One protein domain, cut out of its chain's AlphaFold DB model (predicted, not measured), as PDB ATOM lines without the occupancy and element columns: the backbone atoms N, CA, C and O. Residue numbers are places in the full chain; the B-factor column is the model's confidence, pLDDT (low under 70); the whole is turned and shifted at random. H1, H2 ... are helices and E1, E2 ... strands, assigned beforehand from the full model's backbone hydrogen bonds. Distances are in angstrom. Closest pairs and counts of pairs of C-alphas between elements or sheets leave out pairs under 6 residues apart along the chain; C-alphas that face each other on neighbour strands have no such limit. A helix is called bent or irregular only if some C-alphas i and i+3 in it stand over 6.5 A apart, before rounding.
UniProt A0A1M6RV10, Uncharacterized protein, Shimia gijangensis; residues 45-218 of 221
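AT A GLANCE: This is residues 45 to 218 of the 221 residues of an uncharacterized protein of Shimia gijangensis (UniProt A0A1M6RV10). Picture three parts one after another along a long axis: a strongly twisted five-stranded sheet at one end, a cluster of four helices gathered on the long helix H3 in the middle, and a thin arm with the small hairpin E8 E9 at the far end. Over one face of the sheet lies the short strand pair E3 E6, and the sheet joins the helices only through links. You have 174 residues here, with five named helices and nine named strands in the order E1 H1 H2 E2 E3 E4 E5 E6 E7 H3 E8 E9 H4 H5, a mixed class. The sheet order is E1, E2, E7, E4, E5, antiparallel throughout. The whole is loose, with a radius of gyration of the C-alphas of 22.1 A and spans of 81 by 28 by 28 A, the arm adding to the length.

HOW THE PARTS SIT: Begin with the sheet: E1, residues 45 to 49, and E5, residues 122 to 126, are its edge strands; E2, residues 89 to 96, E7, residues 143 to 150, and E4, residues 108 to 117, are inner. Look for N 48 and O 92 at 2.8 A between E1 and E2, N 93 and O 146 at 2.8 A between E2 and E7, N 114 and O 145 at 2.8 A between E7 and E4, and N 115 and O 124 at 2.9 A in the hairpin E4 and E5. E4 bends by 61 degrees at residue 111. E3, residues 99 to 101, pairs antiparallel with E6, residues 136 to 138, with N 101 and O 136 at 2.8 A. H3, residues 157 to 174, is the hub and is not on the sheet. With its residues 158 to 166 it touches H5, residues 210 to 217, at a shallow tilt of 29 degrees, opposite ways; the closest C-alphas, of Ala 162 and Ala 210, are 4.2 A apart. With residues 163 to 167 it touches H2, residues 71 to 79, at a steep tilt of 60 degrees, closest at Ile 74 and Phe 163, whose C-alphas are 7.0 A apart. It also touches H1, residues 64 to 67, closest at the C-alphas of Ala 66 and Ala 171, 5.1 A, and H4, residues 204 to 207, closest at those of Tyr 166 and Met 205, 6.3 A. In the hairpin of E8, residues 185 to 187, and E9, residues 190 to 192, N 190 and O 187 are 3.3 A apart. Every O i to N i+4 pair is within hydrogen-bond range in H2 and H3, and 2 of 4 in H5; H1 and H4 are too short for one.

IN THESE COORDINATES: Find C-alpha 45 at (191.743, 148.797, 175.237), where E1 begins. E4 runs 25.7 A, E2 23.1 A and E7 21.1 A. H3 runs 25.7 A from C-alpha 157 at (180.736, 119.206, 179.275); H5 ends at C-alpha 217, (182.788, 130.904, 181.906), and is only just irregular, its C-alphas 213 and 216 being 7.0 A apart.

THE WHOLE: The two C-alphas farthest apart, of Val 119 and Ser 188, are 83.3 A apart. The printed part has no cut; the links E1 to H1 and E9 to H4 are long. Residues 174 to 198 have pLDDT under 70, against a mean of 85.8 for the printed part.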
ATOM      1  N   VAL A  45     192.473 147.600 175.680       95.12
ATOM      2  CA  VAL A  45     191.743 148.797 175.237       95.12
ATOM      3  C   VAL A  45     190.873 148.489 174.023       95.12
ATOM      4  O   VAL A  45     189.787 149.044 173.878       95.12
ATOM      5  N   HIS A  46     191.341 147.602 173.147       95.44
ATOM      6  CA  HIS A  46     190.595 147.201 171.963       95.44
ATOM      7  C   HIS A  46     190.870 145.739 171.605       95.44
ATOM      8  O   HIS A  46     191.983 145.242 171.775       95.44
ATOM      9  N   THR A  47     189.842 145.074 171.089       96.12
ATOM     10  CA  THR A  47     189.893 143.692 170.615       96.12
ATOM     11  C   THR A  47     189.357 143.664 169.194       96.12
ATOM     12  O   THR A  47     188.229 144.094 168.958       96.12
ATOM     13  N   ASN A  48     190.155 143.130 168.279       96.31
ATOM     14  CA  ASN A  48     189.772 142.855 166.905       96.31
ATOM     15  C   ASN A  48     189.695 141.333 166.722       96.31
ATOM     16  O   ASN A  48     190.721 140.657 166.691       96.31
ATOM     17  N   GLU A  49     188.481 140.795 166.676       95.19
ATOM     18  CA  GLU A  49     188.200 139.363 166.536       95.19
ATOM     19  C   GLU A  49     187.733 139.082 165.102       95.19
ATOM     20  O   GLU A  49     186.844 139.769 164.603       95.19
ATOM     21  N   GLY A  50     188.345 138.102 164.433       93.00
ATOM     22  CA  GLY A  50     187.884 137.634 163.122       93.00
ATOM     23  C   GLY A  50     186.704 136.665 163.222       93.00
ATOM     24  O   GLY A  50     186.365 136.197 164.306       93.00
ATOM     25  N   ASP A  51     186.116 136.306 162.084       89.62
ATOM     26  CA  ASP A  51     185.051 135.299 162.033       89.62
ATOM     27  C   ASP A  51     185.617 133.867 162.137       89.62
ATOM     28  O   ASP A  51     186.696 133.584 161.598       89.62
ATOM     29  N   PRO A  52     184.907 132.925 162.787       92.75
ATOM     30  CA  PRO A  52     185.273 131.516 162.742       92.75
ATOM     31  C   PRO A  52     185.015 130.935 161.351       92.75
ATOM     32  O   PRO A  52     183.977 131.182 160.739       92.75
ATOM     33  N   ALA A  53     185.923 130.077 160.879       87.56
ATOM     34  CA  ALA A  53     185.701 129.323 159.641       87.56
ATOM     35  C   ALA A  53     184.519 128.345 159.768       87.56
ATOM     36  O   ALA A  53     183.802 128.093 158.801       87.56
ATOM     37  N   ALA A  54     184.330 127.793 160.967       91.56
ATOM     38  CA  ALA A  54     183.181 126.990 161.348       91.56
ATOM     39  C   ALA A  54     183.032 127.001 162.873       91.56
ATOM     40  O   ALA A  54     184.023 127.045 163.602       91.56
ATOM     41  N   TYR A  55     181.792 126.911 163.344       93.06
ATOM     42  CA  TYR A  55     181.506 126.650 164.750       93.06
ATOM     43  C   TYR A  55     181.663 125.169 165.094       93.06
ATOM     44  O   TYR A  55     181.408 124.293 164.257       93.06
ATOM     45  N   ALA A  56     181.965 124.911 166.367       93.38
ATOM     46  CA  ALA A  56     182.061 123.575 166.944       93.38
ATOM     47  C   ALA A  56     180.819 122.700 166.631       93.38
ATOM     48  O   ALA A  56     179.706 123.215 166.416       93.38
ATOM     49  N   PRO A  57     180.973 121.363 166.585       93.19
ATOM     50  CA  PRO A  57     179.846 120.460 166.377       93.19
ATOM     51  C   PRO A  57     178.807 120.613 167.495       93.19
ATOM     52  O   PRO A  57     179.138 120.937 168.631       93.19
ATOM     53  N   ALA A  58     177.533 120.383 167.171       93.19
ATOM     54  CA  ALA A  58     176.479 120.376 168.180       93.19
ATOM     55  C   ALA A  58     176.642 119.164 169.124       93.19
ATOM     56  O   ALA A  58     177.067 118.092 168.679       93.19
ATOM     57  N   PRO A  59     176.282 119.293 170.414       93.75
ATOM     58  CA  PRO A  59     176.307 118.177 171.349       93.75
ATOM     59  C   PRO A  59     175.301 117.085 170.958       93.75
ATOM     60  O   PRO A  59     174.247 117.342 170.376       93.75
ATOM     61  N   THR A  60     175.612 115.843 171.325       92.50
ATOM     62  CA  THR A  60     174.712 114.698 171.138       92.50
ATOM     63  C   THR A  60     173.523 114.743 172.103       92.50
ATOM     64  O   THR A  60     173.601 115.360 173.163       92.50
ATOM     65  N   GLY A  61     172.448 114.012 171.794       91.06
ATOM     66  CA  GLY A  61     171.297 113.864 172.700       91.06
ATOM     67  C   GLY A  61     170.278 115.006 172.635       91.06
ATOM     68  O   GLY A  61     169.495 115.172 173.568       91.06
ATOM     69  N   LEU A  62     170.294 115.783 171.552       93.25
ATOM     70  CA  LEU A  62     169.246 116.747 171.218       93.25
ATOM     71  C   LEU A  62     167.987 116.023 170.721       93.25
ATOM     72  O   LEU A  62     168.072 115.013 170.016       93.25
ATOM     73  N   SER A  63     166.816 116.564 171.047       93.75
ATOM     74  CA  SER A  63     165.552 116.181 170.427       93.75
ATOM     75  C   SER A  63     165.563 116.496 168.928       93.75
ATOM     76  O   SER A  63     166.329 117.337 168.461       93.75
ATOM     77  N   VAL A  64     164.683 115.852 168.154       92.56
ATOM     78  CA  VAL A  64     164.587 116.077 166.696       92.56
ATOM     79  C   VAL A  64     164.360 117.556 166.369       92.56
ATOM     80  O   VAL A  64     164.975 118.084 165.448       92.56
ATOM     81  N   ASN A  65     163.528 118.241 167.157       90.31
ATOM     82  CA  ASN A  65     163.241 119.659 166.952       90.31
ATOM     83  C   ASN A  65     164.445 120.537 167.317       90.31
ATOM     84  O   ASN A  65     164.737 121.490 166.603       90.31
ATOM     85  N   ALA A  66     165.158 120.213 168.398       91.31
ATOM     86  CA  ALA A  66     166.354 120.948 168.800       91.31
ATOM     87  C   ALA A  66     167.525 120.732 167.830       91.31
ATOM     88  O   ALA A  66     168.262 121.669 167.544       91.31
ATOM     89  N   ALA A  67     167.662 119.528 167.273       92.81
ATOM     90  CA  ALA A  67     168.659 119.209 166.253       92.81
ATOM     91  C   ALA A  67     168.363 119.861 164.889       92.81
ATOM     92  O   ALA A  67     169.275 120.012 164.081       92.81
ATOM     93  N   ALA A  68     167.107 120.242 164.630       92.31
ATOM     94  CA  ALA A  68     166.709 120.966 163.423       92.31
ATOM     95  C   ALA A  68     166.996 122.478 163.496       92.31
ATOM     96  O   ALA A  68     166.892 123.163 162.478       92.31
ATOM     97  N   LEU A  69     167.331 123.007 164.680       90.75
ATOM     98  CA  LEU A  69     167.749 124.398 164.829       90.75
ATOM     99  C   LEU A  69     169.119 124.626 164.187       90.75
ATOM    100  O   LEU A  69     169.978 123.745 164.174       90.75
ATOM    101  N   ASP A  70     169.341 125.855 163.724       92.62
ATOM    102  CA  ASP A  70     170.671 126.290 163.321       92.62
ATOM    103  C   ASP A  70     171.603 126.313 164.544       92.62
ATOM    104  O   ASP A  70     171.428 127.102 165.481       92.62
ATOM    105  N   LYS A  71     172.595 125.417 164.543       94.00
ATOM    106  CA  LYS A  71     173.567 125.294 165.632       94.00
ATOM    107  C   LYS A  71     174.437 126.544 165.759       94.00
ATOM    108  O   LYS A  71     174.846 126.878 166.870       94.00
ATOM    109  N   ASP A  72     174.707 127.230 164.649       93.56
ATOM    110  CA  ASP A  72     175.619 128.372 164.619       93.56
ATOM    111  C   ASP A  72     174.975 129.564 165.339       93.56
ATOM    112  O   ASP A  72     175.620 130.224 166.155       93.56
ATOM    113  N   PHE A  73     173.661 129.750 165.169       91.62
ATOM    114  CA  PHE A  73     172.873 130.709 165.949       91.62
ATOM    115  C   PHE A  73     172.963 130.457 167.465       91.62
ATOM    116  O   PHE A  73     173.107 131.394 168.258       91.62
ATOM    117  N   ILE A  74     172.887 129.193 167.894       93.88
ATOM    118  CA  ILE A  74     172.978 128.844 169.316       93.88
ATOM    119  C   ILE A  74     174.383 129.142 169.851       93.88
ATOM    120  O   ILE A  74     174.510 129.745 170.921       93.88
ATOM    121  N   TRP A  75     175.428 128.774 169.107       95.06
ATOM    122  CA  TRP A  75     176.804 129.052 169.508       95.06
ATOM    123  C   TRP A  75     177.080 130.545 169.639       95.06
ATOM    124  O   TRP A  75     177.555 130.968 170.691       95.06
ATOM    125  N   GLN A  76     176.678 131.357 168.658       93.12
ATOM    126  CA  GLN A  76     176.781 132.821 168.727       93.12
ATOM    127  C   GLN A  76     176.128 133.384 169.995       93.12
ATOM    128  O   GLN A  76     176.656 134.289 170.647       93.12
ATOM    129  N   ARG A  77     174.981 132.826 170.398       93.31
ATOM    130  CA  ARG A  77     174.294 133.256 171.617       93.31
ATOM    131  C   ARG A  77     175.067 132.905 172.889       93.31
ATOM    132  O   ARG A  77     175.037 133.687 173.840       93.31
ATOM    133  N   ILE A  78     175.730 131.750 172.929       94.00
ATOM    134  CA  ILE A  78     176.575 131.325 174.056       94.00
ATOM    135  C   ILE A  78     177.864 132.159 174.105       94.00
ATOM    136  O   ILE A  78     178.263 132.590 175.190       94.00
ATOM    137  N   GLU A  79     178.479 132.457 172.956       93.81
ATOM    138  CA  GLU A  79     179.650 133.345 172.860       93.81
ATOM    139  C   GLU A  79     179.339 134.752 173.367       93.81
ATOM    140  O   GLU A  79     180.138 135.336 174.089       93.81
ATOM    141  N   ALA A  80     178.146 135.279 173.091       91.56
ATOM    142  CA  ALA A  80     177.723 136.577 173.620       91.56
ATOM    143  C   ALA A  80     177.555 136.591 175.154       91.56
ATOM    144  O   ALA A  80     177.509 137.655 175.769       91.56
ATOM    145  N   TYR A  81     177.414 135.422 175.787       91.62
ATOM    146  CA  TYR A  81     177.176 135.289 177.226       91.62
ATOM    147  C   TYR A  81     178.444 134.950 178.029       91.62
ATOM    148  O   TYR A  81     178.439 135.052 179.263       91.62
ATOM    149  N   THR A  82     179.515 134.532 177.348       93.62
ATOM    150  CA  THR A  82     180.747 134.007 177.950       93.62
ATOM    151  C   THR A  82     181.992 134.625 177.316       93.62
ATOM    152  O   THR A  82     181.953 135.172 176.222       93.62
ATOM    153  N   ALA A  83     183.136 134.520 177.992       93.94
ATOM    154  CA  ALA A  83     184.423 134.870 177.383       93.94
ATOM    155  C   ALA A  83     184.980 133.734 176.502       93.94
ATOM    156  O   ALA A  83     186.086 133.849 175.975       93.94
ATOM    157  N   TYR A  84     184.242 132.624 176.378       94.06
ATOM    158  CA  TYR A  84     184.676 131.451 175.637       94.06
ATOM    159  C   TYR A  84     184.356 131.602 174.140       94.06
ATOM    160  O   TYR A  84     183.366 132.247 173.783       94.06
ATOM    161  N   ARG A  85     185.183 131.025 173.267       95.06
ATOM    162  CA  ARG A  85     184.966 130.981 171.811       95.06
ATOM    163  C   ARG A  85     184.915 129.545 171.314       95.06
ATOM    164  O   ARG A  85     185.686 128.703 171.768       95.06
ATOM    165  N   PHE A  86     184.007 129.278 170.383       93.75
ATOM    166  CA  PHE A  86     183.768 127.951 169.816       93.75
ATOM    167  C   PHE A  86     184.053 127.995 168.325       93.75
ATOM    168  O   PHE A  86     183.338 128.648 167.571       93.75
ATOM    169  N   GLY A  87     185.102 127.309 167.894       92.75
ATOM    170  CA  GLY A  87     185.642 127.461 166.547       92.75
ATOM    171  C   GLY A  87     186.779 128.478 166.506       92.75
ATOM    172  O   GLY A  87     186.648 129.625 166.953       92.75
ATOM    173  N   SER A  88     187.902 128.007 165.974       93.88
ATOM    174  CA  SER A  88     189.170 128.728 165.904       93.88
ATOM    175  C   SER A  88     189.095 129.943 164.976       93.88
ATOM    176  O   SER A  88     188.590 129.848 163.853       93.88
ATOM    177  N   ARG A  89     189.608 131.088 165.443       95.00
ATOM    178  CA  ARG A  89     189.663 132.348 164.684       95.00
ATOM    179  C   ARG A  89     190.832 133.242 165.121       95.00
ATOM    180  O   ARG A  89     191.262 133.168 166.277       95.00
ATOM    181  N   PRO A  90     191.374 134.083 164.222       96.44
ATOM    182  CA  PRO A  90     192.429 135.023 164.578       96.44
ATOM    183  C   PRO A  90     191.885 136.151 165.462       96.44
ATOM    184  O   PRO A  90     190.754 136.607 165.286       96.44
ATOM    185  N   VAL A  91     192.710 136.623 166.395       97.00
ATOM    186  CA  VAL A  91     192.404 137.792 167.223       97.00
ATOM    187  C   VAL A  91     193.627 138.688 167.374       97.00
ATOM    188  O   VAL A  91     194.764 138.212 167.480       97.00
ATOM    189  N   GLU A  92     193.376 139.990 167.443       97.38
ATOM    190  CA  GLU A  92     194.344 140.997 167.853       97.38
ATOM    191  C   GLU A  92     193.829 141.746 169.084       97.38
ATOM    192  O   GLU A  92     192.709 142.259 169.108       97.38
ATOM    193  N   PHE A  93     194.670 141.846 170.106       97.12
ATOM    194  CA  PHE A  93     194.425 142.637 171.300       97.12
ATOM    195  C   PHE A  93     195.355 143.838 171.323       97.12
ATOM    196  O   PHE A  93     196.567 143.714 171.145       97.12
ATOM    197  N   TYR A  94     194.779 144.995 171.609       96.88
ATOM    198  CA  TYR A  94     195.487 146.245 171.794       96.88
ATOM    199  C   TYR A  94     195.479 146.590 173.280       96.88
ATOM    200  O   TYR A  94     194.415 146.763 173.877       96.88
ATOM    201  N   VAL A  95     196.659 146.651 173.886       96.19
ATOM    202  CA  VAL A  95     196.845 146.731 175.343       96.19
ATOM    203  C   VAL A  95     197.652 147.976 175.677       96.19
ATOM    204  O   VAL A  95     198.613 148.289 174.978       96.19
ATOM    205  N   CYS A  96     197.277 148.690 176.736       93.38
ATOM    206  CA  CYS A  96     197.961 149.913 177.146       93.38
ATOM    207  C   CYS A  96     198.635 149.739 178.509       93.38
ATOM    208  O   CYS A  96     198.015 149.256 179.452       93.38
ATOM    209  N   GLY A  97     199.880 150.202 178.613       87.50
ATOM    210  CA  GLY A  97     200.626 150.297 179.866       87.50
ATOM    211  C   GLY A  97     201.555 149.109 180.148       87.50
ATOM    212  O   GLY A  97     201.471 148.073 179.486       87.50
ATOM    213  N   PRO A  98     202.470 149.268 181.122       89.50
ATOM    214  CA  PRO A  98     203.226 148.148 181.664       89.50
ATOM    215  C   PRO A  98     202.312 147.308 182.563       89.50
ATOM    216  O   PRO A  98     201.295 147.801 183.053       89.50
ATOM    217  N   GLY A  99     202.674 146.057 182.824       90.62
ATOM    218  CA  GLY A  99     201.879 145.224 183.724       90.62
ATOM    219  C   GLY A  99     201.811 143.758 183.336       90.62
ATOM    220  O   GLY A  99     202.383 143.325 182.339       90.62
ATOM    221  N   VAL A 100     201.024 142.997 184.084       91.44
ATOM    222  CA  VAL A 100     200.563 141.671 183.674       91.44
ATOM    223  C   VAL A 100     199.296 141.832 182.840       91.44
ATOM    224  O   VAL A 100     198.290 142.369 183.305       91.44
ATOM    225  N   TRP A 101     199.343 141.362 181.600       92.69
ATOM    226  CA  TRP A 101     198.187 141.242 180.723       92.69
ATOM    227  C   TRP A 101     197.620 139.821 180.781       92.69
ATOM    228  O   TRP A 101     198.363 138.847 180.634       92.69
ATOM    229  N   GLY A 102     196.301 139.716 180.956       91.50
ATOM    230  CA  GLY A 102     195.558 138.457 180.901       91.50
ATOM    231  C   GLY A 102     194.582 138.420 179.724       91.50
ATOM    232  O   GLY A 102     193.780 139.335 179.534       91.50
ATOM    233  N   GLU A 103     194.596 137.323 178.974       91.75
ATOM    234  CA  GLU A 103     193.853 137.121 177.727       91.75
ATOM    235  C   GLU A 103     192.333 137.344 177.876       91.75
ATOM    236  O   GLU A 103     191.696 136.604 178.617       91.75
ATOM    237  N   PRO A 104     191.707 138.342 177.217       91.50
ATOM    238  CA  PRO A 104     190.267 138.637 177.338       91.50
ATOM    239  C   PRO A 104     189.347 137.470 177.009       91.50
ATOM    240  O   PRO A 104     188.277 137.338 177.602       91.50
ATOM    241  N   LEU A 105     189.773 136.653 176.050       93.50
ATOM    242  CA  LEU A 105     189.005 135.569 175.462       93.50
ATOM    243  C   LEU A 105     189.705 134.238 175.721       93.50
ATOM    244  O   LEU A 105     190.930 134.173 175.799       93.50
ATOM    245  N   CYS A 106     188.915 133.178 175.842       91.94
ATOM    246  CA  CYS A 106     189.380 131.829 176.138       91.94
ATOM    247  C   CYS A 106     188.741 130.820 175.163       91.94
ATOM    248  O   CYS A 106     187.627 131.053 174.704       91.94
ATOM    249  N   PRO A 107     189.398 129.701 174.829       93.06
ATOM    250  CA  PRO A 107     190.831 129.465 174.967       93.06
ATOM    251  C   PRO A 107     191.604 130.391 174.020       93.06
ATOM    252  O   PRO A 107     191.106 130.737 172.950       93.06
ATOM    253  N   PHE A 108     192.801 130.814 174.425       93.62
ATOM    254  CA  PHE A 108     193.670 131.683 173.630       93.62
ATOM    255  C   PHE A 108     195.049 131.055 173.463       93.62
ATOM    256  O   PHE A 108     195.711 130.698 174.436       93.62
ATOM    257  N   THR A 109     195.499 130.982 172.215       94.50
ATOM    258  CA  THR A 109     196.856 130.586 171.851       94.50
ATOM    259  C   THR A 109     197.627 131.821 171.403       94.50
ATOM    260  O   THR A 109     197.320 132.423 170.374       94.50
ATOM    261  N   PHE A 110     198.640 132.197 172.182       94.75
ATOM    262  CA  PHE A 110     199.512 133.331 171.887       94.75
ATOM    263  C   PHE A 110     200.380 133.056 170.650       94.75
ATOM    264  O   PHE A 110     201.045 132.022 170.598       94.75
ATOM    265  N   ALA A 111     200.433 134.000 169.706       96.00
ATOM    266  CA  ALA A 111     201.323 133.930 168.547       96.00
ATOM    267  C   ALA A 111     202.488 134.920 168.669       96.00
ATOM    268  O   ALA A 111     203.637 134.508 168.817       96.00
ATOM    269  N   THR A 112     202.210 136.227 168.627       96.62
ATOM    270  CA  THR A 112     203.250 137.268 168.693       96.62
ATOM    271  C   THR A 112     202.781 138.484 169.481       96.62
ATOM    272  O   THR A 112     201.582 138.733 169.604       96.62
ATOM    273  N   ALA A 113     203.728 139.274 169.985       96.94
ATOM    274  CA  ALA A 113     203.454 140.586 170.554       96.94
ATOM    275  C   ALA A 113     204.371 141.632 169.927       96.94
ATOM    276  O   ALA A 113     205.518 141.352 169.582       96.94
ATOM    277  N   HIS A 114     203.851 142.843 169.809       97.31
ATOM    278  CA  HIS A 114     204.585 144.010 169.355       97.31
ATOM    279  C   HIS A 114     204.323 145.167 170.308       97.31
ATOM    280  O   HIS A 114     203.249 145.238 170.911       97.31
ATOM    281  N   ILE A 115     205.276 146.083 170.409       96.38
ATOM    282  CA  ILE A 115     205.096 147.385 171.046       96.38
ATOM    283  C   ILE A 115     205.167 148.478 169.979       96.38
ATOM    284  O   ILE A 115     205.917 148.358 169.013       96.38
ATOM    285  N   TRP A 116     204.348 149.514 170.125       96.75
ATOM    286  CA  TRP A 116     204.376 150.676 169.249       96.75
ATOM    287  C   TRP A 116     205.594 151.547 169.562       96.75
ATOM    288  O   TRP A 116     205.696 152.098 170.662       96.75
ATOM    289  N   ASP A 117     206.498 151.685 168.597       94.50
ATOM    290  CA  ASP A 117     207.562 152.679 168.624       94.50
ATOM    291  C   ASP A 117     207.034 153.986 168.023       94.50
ATOM    292  O   ASP A 117     206.864 154.119 166.812       94.50
ATOM    293  N   ALA A 118     206.766 154.963 168.888       91.62
ATOM    294  CA  ALA A 118     206.259 156.266 168.474       91.62
ATOM    295  C   ALA A 118     207.300 157.129 167.740       91.62
ATOM    296  O   ALA A 118     206.914 158.109 167.112       91.62
ATOM    297  N   VAL A 119     208.595 156.805 167.831       92.56
ATOM    298  CA  VAL A 119     209.664 157.557 167.155       92.56
ATOM    299  C   VAL A 119     209.767 157.138 165.693       92.56
ATOM    300  O   VAL A 119     209.883 157.994 164.820       92.56
ATOM    301  N   ASN A 120     209.712 155.831 165.436       92.62
ATOM    302  CA  ASN A 120     209.811 155.260 164.090       92.62
ATOM    303  C   ASN A 120     208.440 154.964 163.452       92.62
ATOM    304  O   ASN A 120     208.384 154.533 162.305       92.62
ATOM    305  N   GLU A 121     207.348 155.206 164.187       94.44
ATOM    306  CA  GLU A 121     205.959 154.935 163.784       94.44
ATOM    307  C   GLU A 121     205.739 153.484 163.321       94.44
ATOM    308  O   GLU A 121     205.025 153.208 162.354       94.44
ATOM    309  N   GLU A 122     206.352 152.532 164.028       96.69
ATOM    310  CA  GLU A 122     206.317 151.118 163.662       96.69
ATOM    311  C   GLU A 122     206.003 150.188 164.840       96.69
ATOM    312  O   GLU A 122     206.187 150.506 166.016       96.69
ATOM    313  N   TRP A 123     205.512 148.992 164.512       96.81
ATOM    314  CA  TRP A 123     205.314 147.917 165.481       96.81
ATOM    315  C   TRP A 123     206.598 147.102 165.614       96.81
ATOM    316  O   TRP A 123     206.932 146.321 164.724       96.81
ATOM    317  N   VAL A 124     207.276 147.221 166.752       96.75
ATOM    318  CA  VAL A 124     208.520 146.497 167.032       96.75
ATOM    319  C   VAL A 124     208.211 145.201 167.773       96.75
ATOM    320  O   VAL A 124     207.449 145.189 168.742       96.75
ATOM    321  N   GLY A 125     208.791 144.092 167.312       95.94
ATOM    322  CA  GLY A 125     208.592 142.773 167.909       95.94
ATOM    323  C   GLY A 125     209.042 142.713 169.369       95.94
ATOM    324  O   GLY A 125     210.117 143.188 169.730       95.94
ATOM    325  N   LEU A 126     208.223 142.083 170.206       94.44
ATOM    326  CA  LEU A 126     208.473 141.883 171.627       94.44
ATOM    327  C   LEU A 126     208.209 140.426 171.994       94.44
ATOM    328  O   LEU A 126     207.248 139.816 171.528       94.44
ATOM    329  N   THR A 127     209.027 139.879 172.893       94.19
ATOM    330  CA  THR A 127     208.779 138.569 173.511       94.19
ATOM    331  C   THR A 127     208.426 138.760 174.989       94.19
ATOM    332  O   THR A 127     209.330 138.868 175.816       94.19
ATOM    333  N   PRO A 128     207.130 138.826 175.346       91.81
ATOM    334  CA  PRO A 128     206.706 138.966 176.732       91.81
ATOM    335  C   PRO A 128     207.026 137.701 177.535       91.81
ATOM    336  O   PRO A 128     206.779 136.580 177.073       91.81
ATOM    337  N   SER A 129     207.517 137.872 178.761       91.12
ATOM    338  CA  SER A 129     207.690 136.765 179.703       91.12
ATOM    339  C   SER A 129     206.348 136.334 180.309       91.12
ATOM    340  O   SER A 129     205.342 137.042 180.217       91.12
ATOM    341  N   GLY A 130     206.302 135.136 180.894       89.94
ATOM    342  CA  GLY A 130     205.115 134.652 181.604       89.94
ATOM    343  C   GLY A 130     204.895 135.402 182.920       89.94
ATOM    344  O   GLY A 130     205.848 135.643 183.660       89.94
ATOM    345  N   GLY A 131     203.644 135.765 183.203       84.56
ATOM    346  CA  GLY A 131     203.248 136.376 184.471       84.56
ATOM    347  C   GLY A 131     203.083 135.350 185.601       84.56
ATOM    348  O   GLY A 131     202.771 134.186 185.338       84.56
ATOM    349  N   PRO A 132     203.238 135.760 186.872       80.62
ATOM    350  CA  PRO A 132     203.130 134.865 188.029       80.62
ATOM    351  C   PRO A 132     201.726 134.269 188.237       80.62
ATOM    352  O   PRO A 132     201.600 133.228 188.873       80.62
ATOM    353  N   MET A 133     200.674 134.900 187.705       77.19
ATOM    354  CA  MET A 133     199.277 134.446 187.817       77.19
ATOM    355  C   MET A 133     198.727 133.851 186.508       77.19
ATOM    356  O   MET A 133     197.516 133.725 186.347       77.19
ATOM    357  N   GLY A 134     199.604 133.498 185.564       78.00
ATOM    358  CA  GLY A 134     199.212 133.309 184.166       78.00
ATOM    359  C   GLY A 134     199.169 134.648 183.420       78.00
ATOM    360  O   GLY A 134     199.188 135.715 184.032       78.00
ATOM    361  N   GLY A 135     199.198 134.602 182.089       87.31
ATOM    362  CA  GLY A 135     199.281 135.795 181.238       87.31
ATOM    363  C   GLY A 135     200.707 136.207 180.851       87.31
ATOM    364  O   GLY A 135     201.669 135.440 180.989       87.31
ATOM    365  N   LYS A 136     200.840 137.424 180.316       92.50
ATOM    366  CA  LYS A 136     202.083 137.972 179.750       92.50
ATOM    367  C   LYS A 136     202.503 139.254 180.463       92.50
ATOM    368  O   LYS A 136     201.684 140.145 180.647       92.50
ATOM    369  N   VAL A 137     203.778 139.362 180.829       93.19
ATOM    370  CA  VAL A 137     204.338 140.580 181.427       93.19
ATOM    371  C   VAL A 137     204.766 141.541 180.323       93.19
ATOM    372  O   VAL A 137     205.602 141.210 179.482       93.19
ATOM    373  N   LEU A 138     204.197 142.739 180.354       92.88
ATOM    374  CA  LEU A 138     204.515 143.868 179.496       92.88
ATOM    375  C   LEU A 138     205.512 144.765 180.244       92.88
ATOM    376  O   LEU A 138     205.150 145.373 181.255       92.88
ATOM    377  N   PRO A 139     206.788 144.801 179.814       89.06
ATOM    378  CA  PRO A 139     207.881 145.287 180.651       89.06
ATOM    379  C   PRO A 139     207.938 146.811 180.774       89.06
ATOM    380  O   PRO A 139     208.494 147.311 181.748       89.06
ATOM    381  N   GLN A 140     207.396 147.548 179.803       88.62
ATOM    382  CA  GLN A 140     207.547 149.001 179.723       88.62
ATOM    383  C   GLN A 140     206.221 149.721 179.443       88.62
ATOM    384  O   GLN A 140     205.264 149.115 178.959       88.62
ATOM    385  N   PRO A 141     206.103 151.017 179.749       90.12
ATOM    386  CA  PRO A 141     204.958 151.797 179.305       90.12
ATOM    387  C   PRO A 141     204.885 151.849 177.777       90.12
ATOM    388  O   PRO A 141     205.898 152.030 177.105       90.12
ATOM    389  N   GLY A 142     203.685 151.691 177.226       91.56
ATOM    390  CA  GLY A 142     203.470 151.760 175.786       91.56
ATOM    391  C   GLY A 142     202.149 151.147 175.346       91.56
ATOM    392  O   GLY A 142     201.371 150.651 176.163       91.56
ATOM    393  N   MET A 143     201.917 151.203 174.037       95.94
ATOM    394  CA  MET A 143     200.813 150.518 173.378       95.94
ATOM    395  C   MET A 143     201.329 149.210 172.791       95.94
ATOM    396  O   MET A 143     202.342 149.195 172.093       95.94
ATOM    397  N   TYR A 144     200.626 148.122 173.057       96.69
ATOM    398  CA  TYR A 144     200.999 146.787 172.625       96.69
ATOM    399  C   TYR A 144     199.952 146.226 171.680       96.69
ATOM    400  O   TYR A 144     198.757 146.431 171.884       96.69
ATOM    401  N   LYS A 145     200.408 145.468 170.685       97.44
ATOM    402  CA  LYS A 145     199.568 144.655 169.808       97.44
ATOM    403  C   LYS A 145     199.932 143.193 170.009       97.44
ATOM    404  O   LYS A 145     201.027 142.766 169.642       97.44
ATOM    405  N   ILE A 146     199.019 142.432 170.592       97.06
ATOM    406  CA  ILE A 146     199.163 141.000 170.836       97.06
ATOM    407  C   ILE A 146     198.284 140.264 169.837       97.06
ATOM    408  O   ILE A 146     197.100 140.552 169.725       97.06
ATOM    409  N   THR A 147     198.858 139.310 169.119       97.38
ATOM    410  CA  THR A 147     198.139 138.501 168.136       97.38
ATOM    411  C   THR A 147     198.128 137.046 168.563       97.38
ATOM    412  O   THR A 147     199.048 136.554 169.229       97.38
ATOM    413  N   GLY A 148     197.078 136.342 168.170       96.00
ATOM    414  CA  GLY A 148     196.962 134.918 168.405       96.00
ATOM    415  C   GLY A 148     195.683 134.355 167.824       96.00
ATOM    416  O   GLY A 148     195.058 134.941 166.939       96.00
ATOM    417  N   THR A 149     195.299 133.206 168.351       96.75
ATOM    418  CA  THR A 149     194.111 132.476 167.924       96.75
ATOM    419  C   THR A 149     193.236 132.215 169.134       96.75
ATOM    420  O   THR A 149     193.745 131.818 170.182       96.75
ATOM    421  N   VAL A 150     191.933 132.450 169.000       95.44
ATOM    422  CA  VAL A 150     190.939 132.119 170.025       95.44
ATOM    423  C   VAL A 150     189.995 131.048 169.528       95.44
ATOM    424  O   VAL A 150     189.698 130.976 168.337       95.44
ATOM    425  N   GLY A 151     189.485 130.266 170.468       92.88
ATOM    426  CA  GLY A 151     188.476 129.257 170.202       92.88
ATOM    427  C   GLY A 151     189.050 127.894 169.844       92.88
ATOM    428  O   GLY A 151     190.104 127.765 169.227       92.88
ATOM    429  N   GLU A 152     188.309 126.870 170.245       90.81
ATOM    430  CA  GLU A 152     188.584 125.469 169.947       90.81
ATOM    431  C   GLU A 152     187.275 124.767 169.573       90.81
ATOM    432  O   GLU A 152     186.178 125.254 169.865       90.81
ATOM    433  N   ASP A 153     187.393 123.610 168.926       89.06
ATOM    434  CA  ASP A 153     186.240 122.763 168.596       89.06
ATOM    435  C   ASP A 153     185.840 121.852 169.763       89.06
ATOM    436  O   ASP A 153     184.749 121.280 169.774       89.06
ATOM    437  N   THR A 154     186.725 121.715 170.754       90.69
ATOM    438  CA  THR A 154     186.473 120.959 171.981       90.69
ATOM    439  C   THR A 154     186.045 121.917 173.081       90.69
ATOM    440  O   THR A 154     186.676 122.945 173.306       90.69
ATOM    441  N   TYR A 155     184.973 121.571 173.787       92.00
ATOM    442  CA  TYR A 155     184.420 122.393 174.856       92.00
ATOM    443  C   TYR A 155     184.100 121.552 176.101       92.00
ATOM    444  O   TYR A 155     183.806 120.357 175.992       92.00
ATOM    445  N   PRO A 156     184.135 122.155 177.305       93.12
ATOM    446  CA  PRO A 156     183.731 121.489 178.540       93.12
ATOM    447  C   PRO A 156     182.294 120.956 178.501       93.12
ATOM    448  O   PRO A 156     181.403 121.559 177.896       93.12
ATOM    449  N   ALA A 157     182.046 119.860 179.226       93.44
ATOM    450  CA  ALA A 157     180.736 119.206 179.275       93.44
ATOM    451  C   ALA A 157     179.603 120.153 179.715       93.44
ATOM    452  O   ALA A 157     178.508 120.094 179.157       93.44
ATOM    453  N   ASP A 158     179.877 121.072 180.647       94.81
ATOM    454  CA  ASP A 158     178.901 122.063 181.127       94.81
ATOM    455  C   ASP A 158     178.383 122.961 179.998       94.81
ATOM    456  O   ASP A 158     177.202 123.308 179.965       94.81
ATOM    457  N   ILE A 159     179.259 123.328 179.057       95.19
ATOM    458  CA  ILE A 159     178.900 124.161 177.909       95.19
ATOM    459  C   ILE A 159     178.036 123.361 176.932       95.19
ATOM    460  O   ILE A 159     177.033 123.876 176.441       95.19
ATOM    461  N   GLY A 160     178.372 122.089 176.695       95.25
ATOM    462  CA  GLY A 160     177.544 121.194 175.884       95.25
ATOM    463  C   GLY A 160     176.141 121.005 176.468       95.25
ATOM    464  O   GLY A 160     175.148 121.046 175.744       95.25
ATOM    465  N   GLU A 161     176.034 120.873 177.789       95.94
ATOM    466  CA  GLU A 161     174.745 120.795 178.482       95.94
ATOM    467  C   GLU A 161     173.979 122.129 178.427       95.94
ATOM    468  O   GLU A 161     172.763 122.135 178.230       95.94
ATOM    469  N   ALA A 162     174.671 123.267 178.538       96.25
ATOM    470  CA  ALA A 162     174.065 124.586 178.361       96.25
ATOM    471  C   ALA A 162     173.506 124.769 176.942       96.25
ATOM    472  O   ALA A 162     172.367 125.220 176.790       96.25
ATOM    473  N   PHE A 163     174.261 124.355 175.917       96.31
ATOM    474  CA  PHE A 163     173.793 124.318 174.532       96.31
ATOM    475  C   PHE A 163     172.526 123.478 174.425       96.31
ATOM    476  O   PHE A 163     171.518 123.958 173.912       96.31
ATOM    477  N   ARG A 164     172.547 122.248 174.954       96.25
ATOM    478  CA  ARG A 164     171.397 121.341 174.905       96.25
ATOM    479  C   ARG A 164     170.162 121.976 175.544       96.25
ATOM    480  O   ARG A 164     169.120 122.048 174.905       96.25
ATOM    481  N   ARG A 165     170.271 122.508 176.767       95.12
ATOM    482  CA  ARG A 165     169.149 123.161 177.472       95.12
ATOM    483  C   ARG A 165     168.588 124.357 176.715       95.12
ATOM    484  O   ARG A 165     167.372 124.530 176.656       95.12
ATOM    485  N   TYR A 166     169.462 125.185 176.146       94.62
ATOM    486  CA  TYR A 166     169.037 126.338 175.365       94.62
ATOM    487  C   TYR A 166     168.335 125.910 174.070       94.62
ATOM    488  O   TYR A 166     167.247 126.404 173.781       94.62
ATOM    489  N   ALA A 167     168.909 124.950 173.341       94.25
ATOM    490  CA  ALA A 167     168.346 124.410 172.108       94.25
ATOM    491  C   ALA A 167     166.954 123.801 172.334       94.25
ATOM    492  O   ALA A 167     166.014 124.142 171.621       94.25
ATOM    493  N   GLU A 168     166.792 122.968 173.369       93.56
ATOM    494  CA  GLU A 168     165.497 122.370 173.718       93.56
ATOM    495  C   GLU A 168     164.448 123.436 174.055       93.56
ATOM    496  O   GLU A 168     163.319 123.377 173.571       93.56
ATOM    497  N   TYR A 169     164.823 124.453 174.835       91.62
ATOM    498  CA  TYR A 169     163.908 125.532 175.208       91.62
ATOM    499  C   TYR A 169     163.452 126.365 173.998       91.62
ATOM    500  O   TYR A 169     162.281 126.747 173.890       91.62
ATOM    501  N   VAL A 170     164.376 126.655 173.077       89.88
ATOM    502  CA  VAL A 170     164.079 127.392 171.840       89.88
ATOM    503  C   VAL A 170     163.203 126.555 170.910       89.88
ATOM    504  O   VAL A 170     162.212 127.072 170.392       89.88
ATOM    505  N   ALA A 171     163.510 125.268 170.750       89.44
ATOM    506  CA  ALA A 171     162.735 124.340 169.930       89.44
ATOM    507  C   ALA A 171     161.308 124.158 170.462       89.44
ATOM    508  O   ALA A 171     160.342 124.173 169.696       89.44
ATOM    509  N   GLU A 172     161.153 124.059 171.782       84.56
ATOM    510  CA  GLU A 172     159.841 124.039 172.420       84.56
ATOM    511  C   GLU A 172     159.074 125.333 172.119       84.56
ATOM    512  O   GLU A 172     157.900 125.283 171.767       84.56
ATOM    513  N   GLY A 173     159.728 126.497 172.170       73.50
ATOM    514  CA  GLY A 173     159.098 127.775 171.824       73.50
ATOM    515  C   GLY A 173     158.657 127.880 170.365       73.50
ATOM    516  O   GLY A 173     157.582 128.411 170.097       73.50
ATOM    517  N   GLN A 174     159.429 127.325 169.429       66.56
ATOM    518  CA  GLN A 174     159.080 127.317 168.005       66.56
ATOM    519  C   GLN A 174     157.891 126.418 167.664       66.56
ATOM    520  O   GLN A 174     157.206 126.680 166.682       66.56
ATOM    521  N   LYS A 175     157.586 125.400 168.478       56.47
ATOM    522  CA  LYS A 175     156.373 124.585 168.304       56.47
ATOM    523  C   LYS A 175     155.082 125.413 168.461       56.47
ATOM    524  O   LYS A 175     154.031 125.013 167.971       56.47
ATOM    525  N   HIS A 176     155.172 126.586 169.088       52.94
ATOM    526  CA  HIS A 176     154.048 127.440 169.458       52.94
ATOM    527  C   HIS A 176     154.095 128.760 168.661       52.94
ATOM    528  O   HIS A 176     154.338 129.837 169.206       52.94
ATOM    529  N   ILE A 177     153.915 128.685 167.336       43.28
ATOM    530  CA  ILE A 177     153.943 129.863 166.452       43.28
ATOM    531  C   ILE A 177     152.624 130.638 166.580       43.28
ATOM    532  O   ILE A 177     151.654 130.381 165.872       43.28
ATOM    533  N   GLY A 178     152.600 131.610 167.490       43.31
ATOM    534  CA  GLY A 178     151.560 132.631 167.577       43.31
ATOM    535  C   GLY A 178     151.861 133.652 168.681       43.31
ATOM    536  O   GLY A 178     152.226 133.255 169.789       43.31
ATOM    537  N   PRO A 179     151.713 134.967 168.437       37.22
ATOM    538  CA  PRO A 179     151.715 135.952 169.509       37.22
ATOM    539  C   PRO A 179     150.418 135.734 170.301       37.22
ATOM    540  O   PRO A 179     149.355 136.139 169.843       37.22
ATOM    541  N   ASN A 180     150.501 135.038 171.441       38.16
ATOM    542  CA  ASN A 180     149.390 134.427 172.202       38.16
ATOM    543  C   ASN A 180     149.003 133.004 171.753       38.16
ATOM    544  O   ASN A 180     147.852 132.738 171.412       38.16
ATOM    545  N   SER A 181     149.938 132.056 171.789       38.78
ATOM    546  CA  SER A 181     149.573 130.638 171.732       38.78
ATOM    547  C   SER A 181     148.960 130.199 173.071       38.78
ATOM    548  O   SER A 181     149.677 129.872 174.011       38.78
ATOM    549  N   THR A 182     147.635 130.214 173.179       39.03
ATOM    550  CA  THR A 182     146.913 129.558 174.277       39.03
ATOM    551  C   THR A 182     146.735 128.092 173.896       39.03
ATOM    552  O   THR A 182     145.930 127.793 173.018       39.03
ATOM    553  N   GLU A 183     147.465 127.169 174.520       44.56
ATOM    554  CA  GLU A 183     147.049 125.764 174.482       44.56
ATOM    555  C   GLU A 183     146.007 125.515 175.569       44.56
ATOM    556  O   GLU A 183     146.066 126.078 176.654       44.56
ATOM    557  N   ALA A 184     145.014 124.704 175.247       43.84
ATOM    558  CA  ALA A 184     144.084 124.114 176.185       43.84
ATOM    559  C   ALA A 184     144.222 122.613 175.956       43.84
ATOM    560  O   ALA A 184     143.612 122.069 175.040       43.84
ATOM    561  N   THR A 185     145.104 121.953 176.707       42.25
ATOM    562  CA  THR A 185     145.183 120.490 176.633       42.25
ATOM    563  C   THR A 185     144.061 119.932 177.493       42.25
ATOM    564  O   THR A 185     144.118 120.035 178.715       42.25
ATOM    565  N   ASP A 186     143.025 119.389 176.861       40.34
ATOM    566  CA  ASP A 186     141.874 118.813 177.553       40.34
ATOM    567  C   ASP A 186     142.212 117.380 178.000       40.34
ATOM    568  O   ASP A 186     141.973 116.401 177.295       40.34
ATOM    569  N   ILE A 187     142.837 117.249 179.173       47.03
ATOM    570  CA  ILE A 187     142.938 115.964 179.880       47.03
ATOM    571  C   ILE A 187     141.767 115.939 180.853       47.03
ATOM    572  O   ILE A 187     141.884 116.469 181.954       47.03
ATOM    573  N   SER A 188     140.625 115.404 180.401       50.44
ATOM    574  CA  SER A 188     139.390 115.181 181.174       50.44
ATOM    575  C   SER A 188     139.253 116.077 182.420       50.44
ATOM    576  O   SER A 188     139.376 115.592 183.542       50.44
ATOM    577  N   ALA A 189     138.968 117.368 182.185       53.91
ATOM    578  CA  ALA A 189     138.613 118.411 183.163       53.91
ATOM    579  C   ALA A 189     139.712 119.367 183.686       53.91
ATOM    580  O   ALA A 189     139.410 120.173 184.568       53.91
ATOM    581  N   VAL A 190     140.935 119.377 183.138       47.28
ATOM    582  CA  VAL A 190     141.938 120.417 183.469       47.28
ATOM    583  C   VAL A 190     142.485 121.078 182.208       47.28
ATOM    584  O   VAL A 190     143.314 120.510 181.509       47.28
ATOM    585  N   THR A 191     142.056 122.313 181.945       42.31
ATOM    586  CA  THR A 191     142.630 123.172 180.902       42.31
ATOM    587  C   THR A 191     143.906 123.838 181.414       42.31
ATOM    588  O   THR A 191     143.847 124.706 182.284       42.31
ATOM    589  N   VAL A 192     145.061 123.464 180.863       50.19
ATOM    590  CA  VAL A 192     146.339 124.138 181.150       50.19
ATOM    591  C   VAL A 192     146.652 125.119 180.027       50.19
ATOM    592  O   VAL A 192     146.964 124.683 178.923       50.19
ATOM    593  N   SER A 193     146.578 126.422 180.319       46.59
ATOM    594  CA  SER A 193     146.953 127.499 179.399       46.59
ATOM    595  C   SER A 193     148.367 128.014 179.652       46.59
ATOM    596  O   SER A 193     148.709 128.462 180.745       46.59
ATOM    597  N   HIS A 194     149.203 127.963 178.614       54.81
ATOM    598  CA  HIS A 194     150.576 128.462 178.649       54.81
ATOM    599  C   HIS A 194     150.721 129.732 177.810       54.81
ATOM    600  O   HIS A 194     150.980 129.673 176.615       54.81
ATOM    601  N   THR A 195     150.624 130.901 178.441       53.88
ATOM    602  CA  THR A 195     150.962 132.171 177.782       53.88
ATOM    603  C   THR A 195     152.461 132.436 177.923       53.88
ATOM    604  O   THR A 195     152.954 132.670 179.029       53.88
ATOM    605  N   ARG A 196     153.213 132.432 176.815       60.94
ATOM    606  CA  ARG A 196     154.619 132.876 176.818       60.94
ATOM    607  C   ARG A 196     154.682 134.401 176.728       60.94
ATOM    608  O   ARG A 196     154.002 135.017 175.912       60.94
ATOM    609  N   SER A 197     155.513 135.021 177.566       58.31
ATOM    610  CA  SER A 197     155.738 136.471 177.500       58.31
ATOM    611  C   SER A 197     156.395 136.859 176.171       58.31
ATOM    612  O   SER A 197     157.233 136.118 175.668       58.31
ATOM    613  N   VAL A 198     156.097 138.044 175.634       60.47
ATOM    614  CA  VAL A 198     156.694 138.558 174.379       60.47
ATOM    615  C   VAL A 198     158.232 138.610 174.436       60.47
ATOM    616  O   VAL A 198     158.909 138.460 173.425       60.47
ATOM    617  N   ASN A 199     158.800 138.714 175.640       70.38
ATOM    618  CA  ASN A 199     160.243 138.765 175.883       70.38
ATOM    619  C   ASN A 199     160.891 137.381 176.074       70.38
ATOM    620  O   ASN A 199     162.039 137.306 176.525       70.38
ATOM    621  N   TRP A 200     160.180 136.286 175.777       71.06
ATOM    622  CA  TRP A 200     160.660 134.926 176.044       71.06
ATOM    623  C   TRP A 200     161.988 134.630 175.341       71.06
ATOM    624  O   TRP A 200     162.881 134.064 175.965       71.06
ATOM    625  N   MET A 201     162.163 135.084 174.095       73.00
ATOM    626  CA  MET A 201     163.413 134.899 173.351       73.00
ATOM    627  C   MET A 201     164.564 135.705 173.973       73.00
ATOM    628  O   MET A 201     165.674 135.202 174.148       73.00
ATOM    629  N   SER A 202     164.285 136.939 174.405       73.50
ATOM    630  CA  SER A 202     165.269 137.812 175.056       73.50
ATOM    631  C   SER A 202     165.783 137.225 176.374       73.50
ATOM    632  O   SER A 202     166.964 137.376 176.688       73.50
ATOM    633  N   ARG A 203     164.926 136.512 177.121       81.94
ATOM    634  CA  ARG A 203     165.266 135.847 178.393       81.94
ATOM    635  C   ARG A 203     165.511 134.341 178.275       81.94
ATOM    636  O   ARG A 203     165.732 133.685 179.292       81.94
ATOM    637  N   ALA A 204     165.542 133.786 177.065       85.50
ATOM    638  CA  ALA A 204     165.647 132.342 176.845       85.50
ATOM    639  C   ALA A 204     166.899 131.724 177.492       85.50
ATOM    640  O   ALA A 204     166.835 130.630 178.049       85.50
ATOM    641  N   MET A 205     168.023 132.450 177.518       90.31
ATOM    642  CA  MET A 205     169.255 131.992 178.179       90.31
ATOM    643  C   MET A 205     169.082 131.811 179.699       90.31
ATOM    644  O   MET A 205     169.657 130.907 180.297       90.31
ATOM    645  N   GLN A 206     168.270 132.662 180.329       89.31
ATOM    646  CA  GLN A 206     167.987 132.600 181.765       89.31
ATOM    647  C   GLN A 206     166.916 131.543 182.062       89.31
ATOM    648  O   GLN A 206     167.071 130.756 182.988       89.31
ATOM    649  N   HIS A 207     165.848 131.493 181.259       88.31
ATOM    650  CA  HIS A 207     164.724 130.576 181.476       88.31
ATOM    651  C   HIS A 207     165.045 129.109 181.167       88.31
ATOM    652  O   HIS A 207     164.489 128.230 181.814       88.31
ATOM    653  N   SER A 208     165.970 128.839 180.247       89.88
ATOM    654  CA  SER A 208     166.463 127.479 179.977       89.88
ATOM    655  C   SER A 208     167.363 126.917 181.087       89.88
ATOM    656  O   SER A 208     167.707 125.737 181.063       89.88
ATOM    657  N   GLY A 209     167.813 127.747 182.037       91.06
ATOM    658  CA  GLY A 209     168.828 127.362 183.021       91.06
ATOM    659  C   GLY A 209     170.232 127.165 182.429       91.06
ATOM    660  O   GLY A 209     171.146 126.793 183.160       91.06
ATOM    661  N   ALA A 210     170.431 127.430 181.131       93.06
ATOM    662  CA  ALA A 210     171.743 127.396 180.486       93.06
ATOM    663  C   ALA A 210     172.673 128.485 181.047       93.06
ATOM    664  O   ALA A 210     173.851 128.238 181.288       93.06
ATOM    665  N   GLY A 211     172.134 129.675 181.336       92.31
ATOM    666  CA  GLY A 211     172.917 130.788 181.873       92.31
ATOM    667  C   GLY A 211     173.593 130.503 183.221       92.31
ATOM    668  O   GLY A 211     174.657 131.058 183.485       92.31
ATOM    669  N   ASP A 212     173.020 129.630 184.053       93.44
ATOM    670  CA  ASP A 212     173.617 129.254 185.341       93.44
ATOM    671  C   ASP A 212     174.883 128.404 185.149       93.44
ATOM    672  O   ASP A 212     175.931 128.706 185.719       93.44
ATOM    673  N   LEU A 213     174.831 127.431 184.230       94.25
ATOM    674  CA  LEU A 213     175.991 126.617 183.838       94.25
ATOM    675  C   LEU A 213     177.107 127.472 183.227       94.25
ATOM    676  O   LEU A 213     178.292 127.255 183.477       94.25
ATOM    677  N   LEU A 214     176.726 128.492 182.456       94.06
ATOM    678  CA  LEU A 214     177.670 129.384 181.790       94.06
ATOM    679  C   LEU A 214     178.297 130.428 182.728       94.06
ATOM    680  O   LEU A 214     179.256 131.096 182.340       94.06
ATOM    681  N   ARG A 215     177.806 130.573 183.966       92.06
ATOM    682  CA  ARG A 215     178.256 131.619 184.899       92.06
ATOM    683  C   ARG A 215     179.754 131.552 185.193       92.06
ATOM    684  O   ARG A 215     180.388 132.597 185.286       92.06
ATOM    685  N   ARG A 216     180.320 130.346 185.298       91.25
ATOM    686  CA  ARG A 216     181.759 130.127 185.533       91.25
ATOM    687  C   ARG A 216     182.637 130.575 184.358       91.25
ATOM    688  O   ARG A 216     183.795 130.917 184.562       91.25
ATOM    689  N   TYR A 217     182.088 130.558 183.148       91.25
ATOM    690  CA  TYR A 217     182.788 130.904 181.906       91.25
ATOM    691  C   TYR A 217     182.630 132.384 181.539       91.25
ATOM    692  O   TYR A 217     183.182 132.853 180.539       91.25
ATOM    693  N   ARG A 218     181.878 133.142 182.342       89.38
ATOM    694  CA  ARG A 218     181.899 134.596 182.282       89.38
ATOM    695  C   ARG A 218     183.129 135.084 183.029       89.38
ATOM    696  O   ARG A 218     183.374 134.666 184.160       89.38
TER     697      ARG A 218